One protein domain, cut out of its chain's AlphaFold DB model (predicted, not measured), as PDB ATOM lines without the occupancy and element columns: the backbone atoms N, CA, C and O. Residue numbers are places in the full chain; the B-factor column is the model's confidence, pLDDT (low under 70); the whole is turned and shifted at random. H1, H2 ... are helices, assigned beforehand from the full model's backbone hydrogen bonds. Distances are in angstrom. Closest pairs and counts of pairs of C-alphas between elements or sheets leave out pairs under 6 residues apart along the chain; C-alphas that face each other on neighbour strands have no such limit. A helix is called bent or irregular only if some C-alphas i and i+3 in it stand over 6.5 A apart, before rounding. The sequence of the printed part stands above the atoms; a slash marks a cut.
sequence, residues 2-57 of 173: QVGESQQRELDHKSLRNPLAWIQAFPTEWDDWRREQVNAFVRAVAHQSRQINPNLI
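Overview. This is residues 2 to 57 of the 173 residues of the protein "GHL10 domain-containing protein" of Armatimonadetes bacterium (UniProt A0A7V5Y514). One long straight helix, H3, 38.0 A from first to last C-alpha, makes most of the length of this domain, and at its first end sits a small head made of the shorter helix H1, set crosswise to it, and the very short H2 between the two. Residues 32 to 45 of H3 stick out from the head as a bare shaft, and beyond H3 the last residues, 53 to 57, fold back beside its far end. The printed part has 56 residues with three named helices, in the order H1, H2, H3, and no named strand; the class is all helix. The whole is extended, with a radius of gyration of the C-alphas of 18.1 A, and the C-alphas span 52 by 21 by 15 A.

Along the chain. Begin with the longest helix, H3, residues 27 to 52. Find C-alpha 27 at (-17.436, 34.942, -25.890); from there the helix runs 38.0 A to C-alpha 52 at (13.663, 14.290, -18.975), with x rising and y falling. Just before it you will find H2, residues 21 to 25, which is 6.1 A long from first to last C-alpha. Before that comes H1, residues 5 to 15, which begins with C-alpha 5 at (-12.211, 47.771, -38.803) and is 15.1 A long. Along H1 the change is mostly in z, which reaches -23.855 at C-alpha 15. None of the three helices is bent or irregular.

Arrangement. Start again from H3, which touches no helix. It is close to H2 but not clearly touching it, with 1 pair of C-alphas within 8 A: look at Ile 23 and Trp 30, the closest pair, whose C-alphas are 6.1 A apart. Their centres are 22.7 A apart. Further outward, H2 and H1 touch, with 7 pairs of C-alphas within 8 A; the closest C-alphas are those of Ser 15 and Ala 21, 5.3 A apart. The centres of H1 and H2 are 10.2 A apart. H1 and H3 are apart. Residues 32 to 45, which belong to H3, stand free. In the backbones of H1, H2 and H3, every O i to N i+4 pair is within hydrogen-bond range.

Size, cuts and confidence. The two C-alphas farthest apart are those of Ser 6 and Asn 55, at 52.9 A, while the first and last printed C-alphas, Gln 2 and Ile 57, are 40.2 A apart. The outline is a rod. The printed part has no cut between residues 2 and 57. The links from H1 to H2, with 5 residues, and from H2 to H3, with 1 residue, are tight, and no link is long. In the B-factor column you will find a mean pLDDT of the printed part of 96.3, and no printed residue is under 70.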
ATOM      1  N   GLN A   2     -11.831  37.372 -38.870       76.75
ATOM      2  CA  GLN A   2     -11.314  38.745 -38.855       76.75
ATOM      3  C   GLN A   2     -12.467  39.699 -38.529       76.75
ATOM      4  O   GLN A   2     -13.496  39.673 -39.199       76.75
ATOM      5  N   VAL A   3     -12.308  40.493 -37.469       86.25
ATOM      6  CA  VAL A   3     -13.262  41.536 -37.064       86.25
ATOM      7  C   VAL A   3     -13.042  42.749 -37.965       86.25
ATOM      8  O   VAL A   3     -11.907  43.207 -38.083       86.25
ATOM      9  N   GLY A   4     -14.089  43.262 -38.614       92.94
ATOM     10  CA  GLY A   4     -13.970  44.410 -39.522       92.94
ATOM     11  C   GLY A   4     -13.575  45.698 -38.791       92.94
ATOM     12  O   GLY A   4     -13.997  45.913 -37.659       92.94
ATOM     13  N   GLU A   5     -12.795  46.571 -39.434       92.31
ATOM     14  CA  GLU A   5     -12.211  47.771 -38.803       92.31
ATOM     15  C   GLU A   5     -13.237  48.677 -38.101       92.31
ATOM     16  O   GLU A   5     -12.962  49.208 -37.026       92.31
ATOM     17  N   SER A   6     -14.432  48.843 -38.676       93.44
ATOM     18  CA  SER A   6     -15.510  49.637 -38.072       93.44
ATOM     19  C   SER A   6     -15.983  49.053 -36.739       93.44
ATOM     20  O   SER A   6     -16.142  49.785 -35.764       93.44
ATOM     21  N   GLN A   7     -16.140  47.730 -36.678       93.44
ATOM     22  CA  GLN A   7     -16.521  47.008 -35.469       93.44
ATOM     23  C   GLN A   7     -15.407  47.055 -34.416       93.44
ATOM     24  O   GLN A   7     -15.705  47.196 -33.232       93.44
ATOM     25  N   GLN A   8     -14.134  46.995 -34.831       93.81
ATOM     26  CA  GLN A   8     -13.005  47.140 -33.903       93.81
ATOM     27  C   GLN A   8     -13.033  48.509 -33.213       93.81
ATOM     28  O   GLN A   8     -13.043  48.576 -31.987       93.81
ATOM     29  N   ARG A   9     -13.163  49.596 -33.989       96.00
ATOM     30  CA  ARG A   9     -13.234  50.968 -33.450       96.00
ATOM     31  C   ARG A   9     -14.394  51.150 -32.471       96.00
ATOM     32  O   ARG A   9     -14.241  51.813 -31.447       96.00
ATOM     33  N   GLU A  10     -15.553  50.565 -32.772       96.06
ATOM     34  CA  GLU A  10     -16.712  50.608 -31.876       96.06
ATOM     35  C   GLU A  10     -16.430  49.892 -30.546       96.06
ATOM     36  O   GLU A  10     -16.740  50.417 -29.471       96.06
ATOM     37  N   LEU A  11     -15.835  48.699 -30.601       95.94
ATOM     38  CA  LEU A  11     -15.512  47.912 -29.414       95.94
ATOM     39  C   LEU A  11     -14.394  48.541 -28.584       95.94
ATOM     40  O   LEU A  11     -14.485  48.527 -27.356       95.94
ATOM     41  N   ASP A  12     -13.402  49.164 -29.214       96.12
ATOM     42  CA  ASP A  12     -12.357  49.926 -28.525       96.12
ATOM     43  C   ASP A  12     -12.952  51.108 -27.762       96.12
ATOM     44  O   ASP A  12     -12.682  51.285 -26.573       96.12
ATOM     45  N   HIS A  13     -13.855  51.863 -28.395       97.12
ATOM     46  CA  HIS A  13     -14.560  52.948 -27.720       97.12
ATOM     47  C   HIS A  13     -15.415  52.437 -26.545       97.12
ATOM     48  O   HIS A  13     -15.388  53.017 -25.458       97.12
ATOM     49  N   LYS A  14     -16.146  51.323 -26.715       96.44
ATOM     50  CA  LYS A  14     -16.894  50.683 -25.610       96.44
ATOM     51  C   LYS A  14     -15.965  50.217 -24.483       96.44
ATOM     52  O   LYS A  14     -16.340  50.316 -23.311       96.44
ATOM     53  N   SER A  15     -14.755  49.771 -24.817       96.38
ATOM     54  CA  SER A  15     -13.770  49.263 -23.855       96.38
ATOM     55  C   SER A  15     -13.262  50.326 -22.883       96.38
ATOM     56  O   SER A  15     -12.912  49.991 -21.754       96.38
ATOM     57  N   LEU A  16     -13.330  51.609 -23.258       96.25
ATOM     58  CA  LEU A  16     -13.001  52.731 -22.369       96.25
ATOM     59  C   LEU A  16     -13.887  52.784 -21.114       96.25
ATOM     60  O   LEU A  16     -13.470  53.317 -20.089       96.25
ATOM     61  N   ARG A  17     -15.120  52.265 -21.190       96.62
ATOM     62  CA  ARG A  17     -16.090  52.259 -20.077       96.62
ATOM     63  C   ARG A  17     -16.426  50.857 -19.574       96.62
ATOM     64  O   ARG A  17     -16.938  50.714 -18.469       96.62
ATOM     65  N   ASN A  18     -16.164  49.835 -20.380       96.69
ATOM     66  CA  ASN A  18     -16.403  48.438 -20.052       96.69
ATOM     67  C   ASN A  18     -15.214  47.593 -20.534       96.69
ATOM     68  O   ASN A  18     -15.208  47.189 -21.697       96.69
ATOM     69  N   PRO A  19     -14.242  47.254 -19.668       95.00
ATOM     70  CA  PRO A  19     -13.049  46.506 -20.076       95.00
ATOM     71  C   PRO A  19     -13.357  45.099 -20.618       95.00
ATOM     72  O   PRO A  19     -12.488  44.455 -21.195       95.00
ATOM     73  N   LEU A  20     -14.593  44.609 -20.455       96.12
ATOM     74  CA  LEU A  20     -15.046  43.321 -20.971       96.12
ATOM     75  C   LEU A  20     -15.749  43.430 -22.330       96.12
ATOM     76  O   LEU A  20     -16.236  42.413 -22.813       96.12
ATOM     77  N   ALA A  21     -15.829  44.609 -22.956       96.88
ATOM     78  CA  ALA A  21     -16.598  44.803 -24.190       96.88
ATOM     79  C   ALA A  21     -16.176  43.835 -25.310       96.88
ATOM     80  O   ALA A  21     -17.031  43.206 -25.931       96.88
ATOM     81  N   TRP A  22     -14.868  43.643 -25.506       95.69
ATOM     82  CA  TRP A  22     -14.327  42.661 -26.450       95.69
ATOM     83  C   TRP A  22     -14.694  41.215 -26.086       95.69
ATOM     84  O   TRP A  22     -15.114  40.444 -26.944       95.69
ATOM     85  N   ILE A  23     -14.602  40.857 -24.804       95.44
ATOM     86  CA  ILE A  23     -14.938  39.512 -24.310       95.44
ATOM     87  C   ILE A  23     -16.433  39.220 -24.488       95.44
ATOM     88  O   ILE A  23     -16.815  38.124 -24.885       95.44
ATOM     89  N   GLN A  24     -17.284  40.202 -24.198       95.69
ATOM     90  CA  GLN A  24     -18.737  40.090 -24.324       95.69
ATOM     91  C   GLN A  24     -19.186  40.025 -25.785       95.69
ATOM     92  O   GLN A  24     -20.171  39.353 -26.081       95.69
ATOM     93  N   ALA A  25     -18.469  40.696 -26.690       95.94
ATOM     94  CA  ALA A  25     -18.726  40.629 -28.124       95.94
ATOM     95  C   ALA A  25     -18.306  39.281 -28.736       95.94
ATOM     96  O   ALA A  25     -18.969  38.806 -29.656       95.94
ATOM     97  N   PHE A  26     -17.248  38.655 -28.207       95.81
ATOM     98  CA  PHE A  26     -16.667  37.418 -28.740       95.81
ATOM     99  C   PHE A  26     -16.471  36.342 -27.658       95.81
ATOM    100  O   PHE A  26     -15.347  35.904 -27.394       95.81
ATOM    101  N   PRO A  27     -17.550  35.885 -26.998       94.94
ATOM    102  CA  PRO A  27     -17.436  34.942 -25.890       94.94
ATOM    103  C   PRO A  27     -16.896  33.575 -26.334       94.94
ATOM    104  O   PRO A  27     -16.240  32.892 -25.552       94.94
ATOM    105  N   THR A  28     -17.135  33.173 -27.588       95.06
ATOM    106  CA  THR A  28     -16.665  31.877 -28.104       95.06
ATOM    107  C   THR A  28     -15.171  31.907 -28.397       95.06
ATOM    108  O   THR A  28     -14.442  31.033 -27.935       95.06
ATOM    109  N   GLU A  29     -14.699  32.939 -29.093       95.31
ATOM    110  CA  GLU A  29     -13.284  33.151 -29.385       95.31
ATOM    111  C   GLU A  29     -12.480  33.359 -28.101       95.31
ATOM    112  O   GLU A  29     -11.361  32.859 -27.974       95.31
ATOM    113  N   TRP A  30     -13.064  34.045 -27.114       96.06
ATOM    114  CA  TRP A  30     -12.471  34.159 -25.789       96.06
ATOM    115  C   TRP A  30     -12.337  32.796 -25.105       96.06
ATOM    116  O   TRP A  30     -11.272  32.462 -24.584       96.06
ATOM    117  N   ASP A  31     -13.385  31.973 -25.122       97.25
ATOM    118  CA  ASP A  31     -13.329  30.613 -24.587       97.25
ATOM    119  C   ASP A  31     -12.298  29.736 -25.305       97.25
ATOM    120  O   ASP A  31     -11.604  28.957 -24.648       97.25
ATOM    121  N   ASP A  32     -12.185  29.857 -26.628       97.44
ATOM    122  CA  ASP A  32     -11.187  29.145 -27.427       97.44
ATOM    123  C   ASP A  32      -9.769  29.580 -27.064       97.44
ATOM    124  O   ASP A  32      -8.914  28.727 -26.815       97.44
ATOM    125  N   TRP A  33      -9.528  30.888 -26.936       97.44
ATOM    126  CA  TRP A  33      -8.240  31.405 -26.483       97.44
ATOM    127  C   TRP A  33      -7.885  30.878 -25.088       97.44
ATOM    128  O   TRP A  33      -6.772  30.391 -24.882       97.44
ATOM    129  N   ARG A  34      -8.837  30.905 -24.141       98.25
ATOM    130  CA  ARG A  34      -8.625  30.392 -22.778       98.25
ATOM    131  C   ARG A  34      -8.354  28.889 -22.761       98.25
ATOM    132  O   ARG A  34      -7.448  28.449 -22.055       98.25
ATOM    133  N   ARG A  35      -9.104  28.099 -23.537       98.50
ATOM    134  CA  ARG A  35      -8.834  26.664 -23.726       98.50
ATOM    135  C   ARG A  35      -7.431  26.437 -24.273       98.50
ATOM    136  O   ARG A  35      -6.739  25.544 -23.790       98.50
ATOM    137  N   GLU A  36      -6.993  27.243 -25.237       98.56
ATOM    138  CA  GLU A  36      -5.648  27.110 -25.792       98.56
ATOM    139  C   GLU A  36      -4.557  27.450 -24.774       98.56
ATOM    140  O   GLU A  36      -3.520  26.795 -24.785       98.56
ATOM    141  N   GLN A  37      -4.791  28.363 -23.824       98.69
ATOM    142  CA  GLN A  37      -3.835  28.584 -22.728       98.69
ATOM    143  C   GLN A  37      -3.648  27.315 -21.877       98.69
ATOM    144  O   GLN A  37      -2.520  26.935 -21.559       98.69
ATOM    145  N   VAL A  38      -4.741  26.608 -21.562       98.69
ATOM    146  CA  VAL A  38      -4.677  25.327 -20.836       98.69
ATOM    147  C   VAL A  38      -3.970  24.261 -21.679       98.69
ATOM    148  O   VAL A  38      -3.095  23.557 -21.176       98.69
ATOM    149  N   ASN A  39      -4.293  24.163 -22.973       98.75
ATOM    150  CA  ASN A  39      -3.625  23.242 -23.897       98.75
ATOM    151  C   ASN A  39      -2.120  23.511 -23.987       98.75
ATOM    152  O   ASN A  39      -1.330  22.571 -23.959       98.75
ATOM    153  N   ALA A  40      -1.720  24.780 -24.092       98.81
ATOM    154  CA  ALA A  40      -0.328  25.181 -24.207       98.81
ATOM    155  C   ALA A  40       0.467  24.767 -22.965       98.81
ATOM    156  O   ALA A  40       1.564  24.229 -23.108       98.81
ATOM    157  N   PHE A  41      -0.114  24.935 -21.773       98.75
ATOM    158  CA  PHE A  41       0.480  24.456 -20.529       98.75
ATOM    159  C   PHE A  41       0.643  22.929 -20.519       98.75
ATOM    160  O   PHE A  41       1.753  22.439 -20.312       98.75
ATOM    161  N   VAL A  42      -0.421  22.172 -20.814       98.75
ATOM    162  CA  VAL A  42      -0.367  20.697 -20.843       98.75
ATOM    163  C   VAL A  42       0.660  20.200 -21.867       98.75
ATOM    164  O   VAL A  42       1.479  19.342 -21.546       98.75
ATOM    165  N   ARG A  43       0.679  20.782 -23.073       98.81
ATOM    166  CA  ARG A  43       1.665  20.483 -24.121       98.81
ATOM    167  C   ARG A  43       3.095  20.762 -23.653       98.81
ATOM    168  O   ARG A  43       3.980  19.949 -23.907       98.81
ATOM    169  N   ALA A  44       3.329  21.898 -22.997       98.81
ATOM    170  CA  ALA A  44       4.655  22.283 -22.522       98.81
ATOM    171  C   ALA A  44       5.167  21.342 -21.424       98.81
ATOM    172  O   ALA A  44       6.328  20.936 -21.481       98.81
ATOM    173  N   VAL A  45       4.308  20.963 -20.471       98.56
ATOM    174  CA  VAL A  45       4.630  19.962 -19.441       98.56
ATOM    175  C   VAL A  45       4.948  18.623 -20.095       98.56
ATOM    176  O   VAL A  45       6.003  18.058 -19.827       98.56
ATOM    177  N   ALA A  46       4.094  18.154 -21.007       98.62
ATOM    178  CA  ALA A  46       4.306  16.890 -21.700       98.62
ATOM    179  C   ALA A  46       5.649  16.853 -22.436       98.62
ATOM    180  O   ALA A  46       6.431  15.923 -22.254       98.62
ATOM    181  N   HIS A  47       5.953  17.895 -23.212       98.44
ATOM    182  CA  HIS A  47       7.209  17.992 -23.947       98.44
ATOM    183  C   HIS A  47       8.431  17.950 -23.018       98.44
ATOM    184  O   HIS A  47       9.330  17.138 -23.226       98.44
ATOM    185  N   GLN A  48       8.440  18.772 -21.965       98.44
ATOM    186  CA  GLN A  48       9.559  18.835 -21.020       98.44
ATOM    187  C   GLN A  48       9.724  17.527 -20.239       98.44
ATOM    188  O   GLN A  48      10.834  17.015 -20.110       98.44
ATOM    189  N   SER A  49       8.630  16.928 -19.763       98.38
ATOM    190  CA  SER A  49       8.680  15.640 -19.064       98.38
ATOM    191  C   SER A  49       9.236  14.526 -19.951       98.38
ATOM    192  O   SER A  49      10.038  13.723 -19.479       98.38
ATOM    193  N   ARG A  50       8.866  14.491 -21.238       97.81
ATOM    194  CA  ARG A  50       9.375  13.496 -22.197       97.81
ATOM    195  C   ARG A  50      10.862  13.674 -22.500       97.81
ATOM    196  O   ARG A  50      11.541  12.674 -22.696       97.81
ATOM    197  N   GLN A  51      11.367  14.910 -22.503       98.12
ATOM    198  CA  GLN A  51      12.805  15.182 -22.627       98.12
ATOM    199  C   GLN A  51      13.600  14.680 -21.415       98.12
ATOM    200  O   GLN A  51      14.721  14.212 -21.580       98.12
ATOM    201  N   ILE A  52      13.024  14.765 -20.211       98.06
ATOM    202  CA  ILE A  52      13.663  14.290 -18.975       98.06
ATOM    203  C   ILE A  52      13.657  12.761 -18.913       98.06
ATOM    204  O   ILE A  52      14.682  12.139 -18.652       98.06
ATOM    205  N   ASN A  53      12.491  12.150 -19.118       97.88
ATOM    206  CA  ASN A  53      12.348  10.703 -19.134       97.88
ATOM    207  C   ASN A  53      11.145  10.305 -20.012       97.88
ATOM    208  O   ASN A  53       9.993  10.533 -19.621       97.88
ATOM    209  N   PRO A  54      11.381   9.664 -21.172       96.69
ATOM    210  CA  PRO A  54      10.312   9.285 -22.092       96.69
ATOM    211  C   PRO A  54       9.368   8.215 -21.524       96.69
ATOM    212  O   PRO A  54       8.254   8.081 -22.019       96.69
ATOM    213  N   ASN A  55       9.769   7.500 -20.467       97.06
ATOM    214  CA  ASN A  55       8.978   6.434 -19.845       97.06
ATOM    215  C   ASN A  55       8.040   6.930 -18.729       97.06
ATOM    216  O   ASN A  55       7.358   6.120 -18.101       97.06
ATOM    217  N   LEU A  56       8.009   8.236 -18.431       97.06
ATOM    218  CA  LEU A  56       7.076   8.783 -17.441       97.06
ATOM    219  C   LEU A  56       5.631   8.646 -17.918       97.06
ATOM    220  O   LEU A  56       5.291   9.099 -19.007       97.06
ATOM    221  N   ILE A  57       4.760   8.128 -17.055       97.06
ATOM    222  CA  ILE A  57       3.318   8.148 -17.298       97.06
ATOM    223  C   ILE A  57       2.783   9.527 -16.907       97.06
ATOM    224  O   ILE A  57       2.822   9.912 -15.739       97.06
TER     225      ILE A  57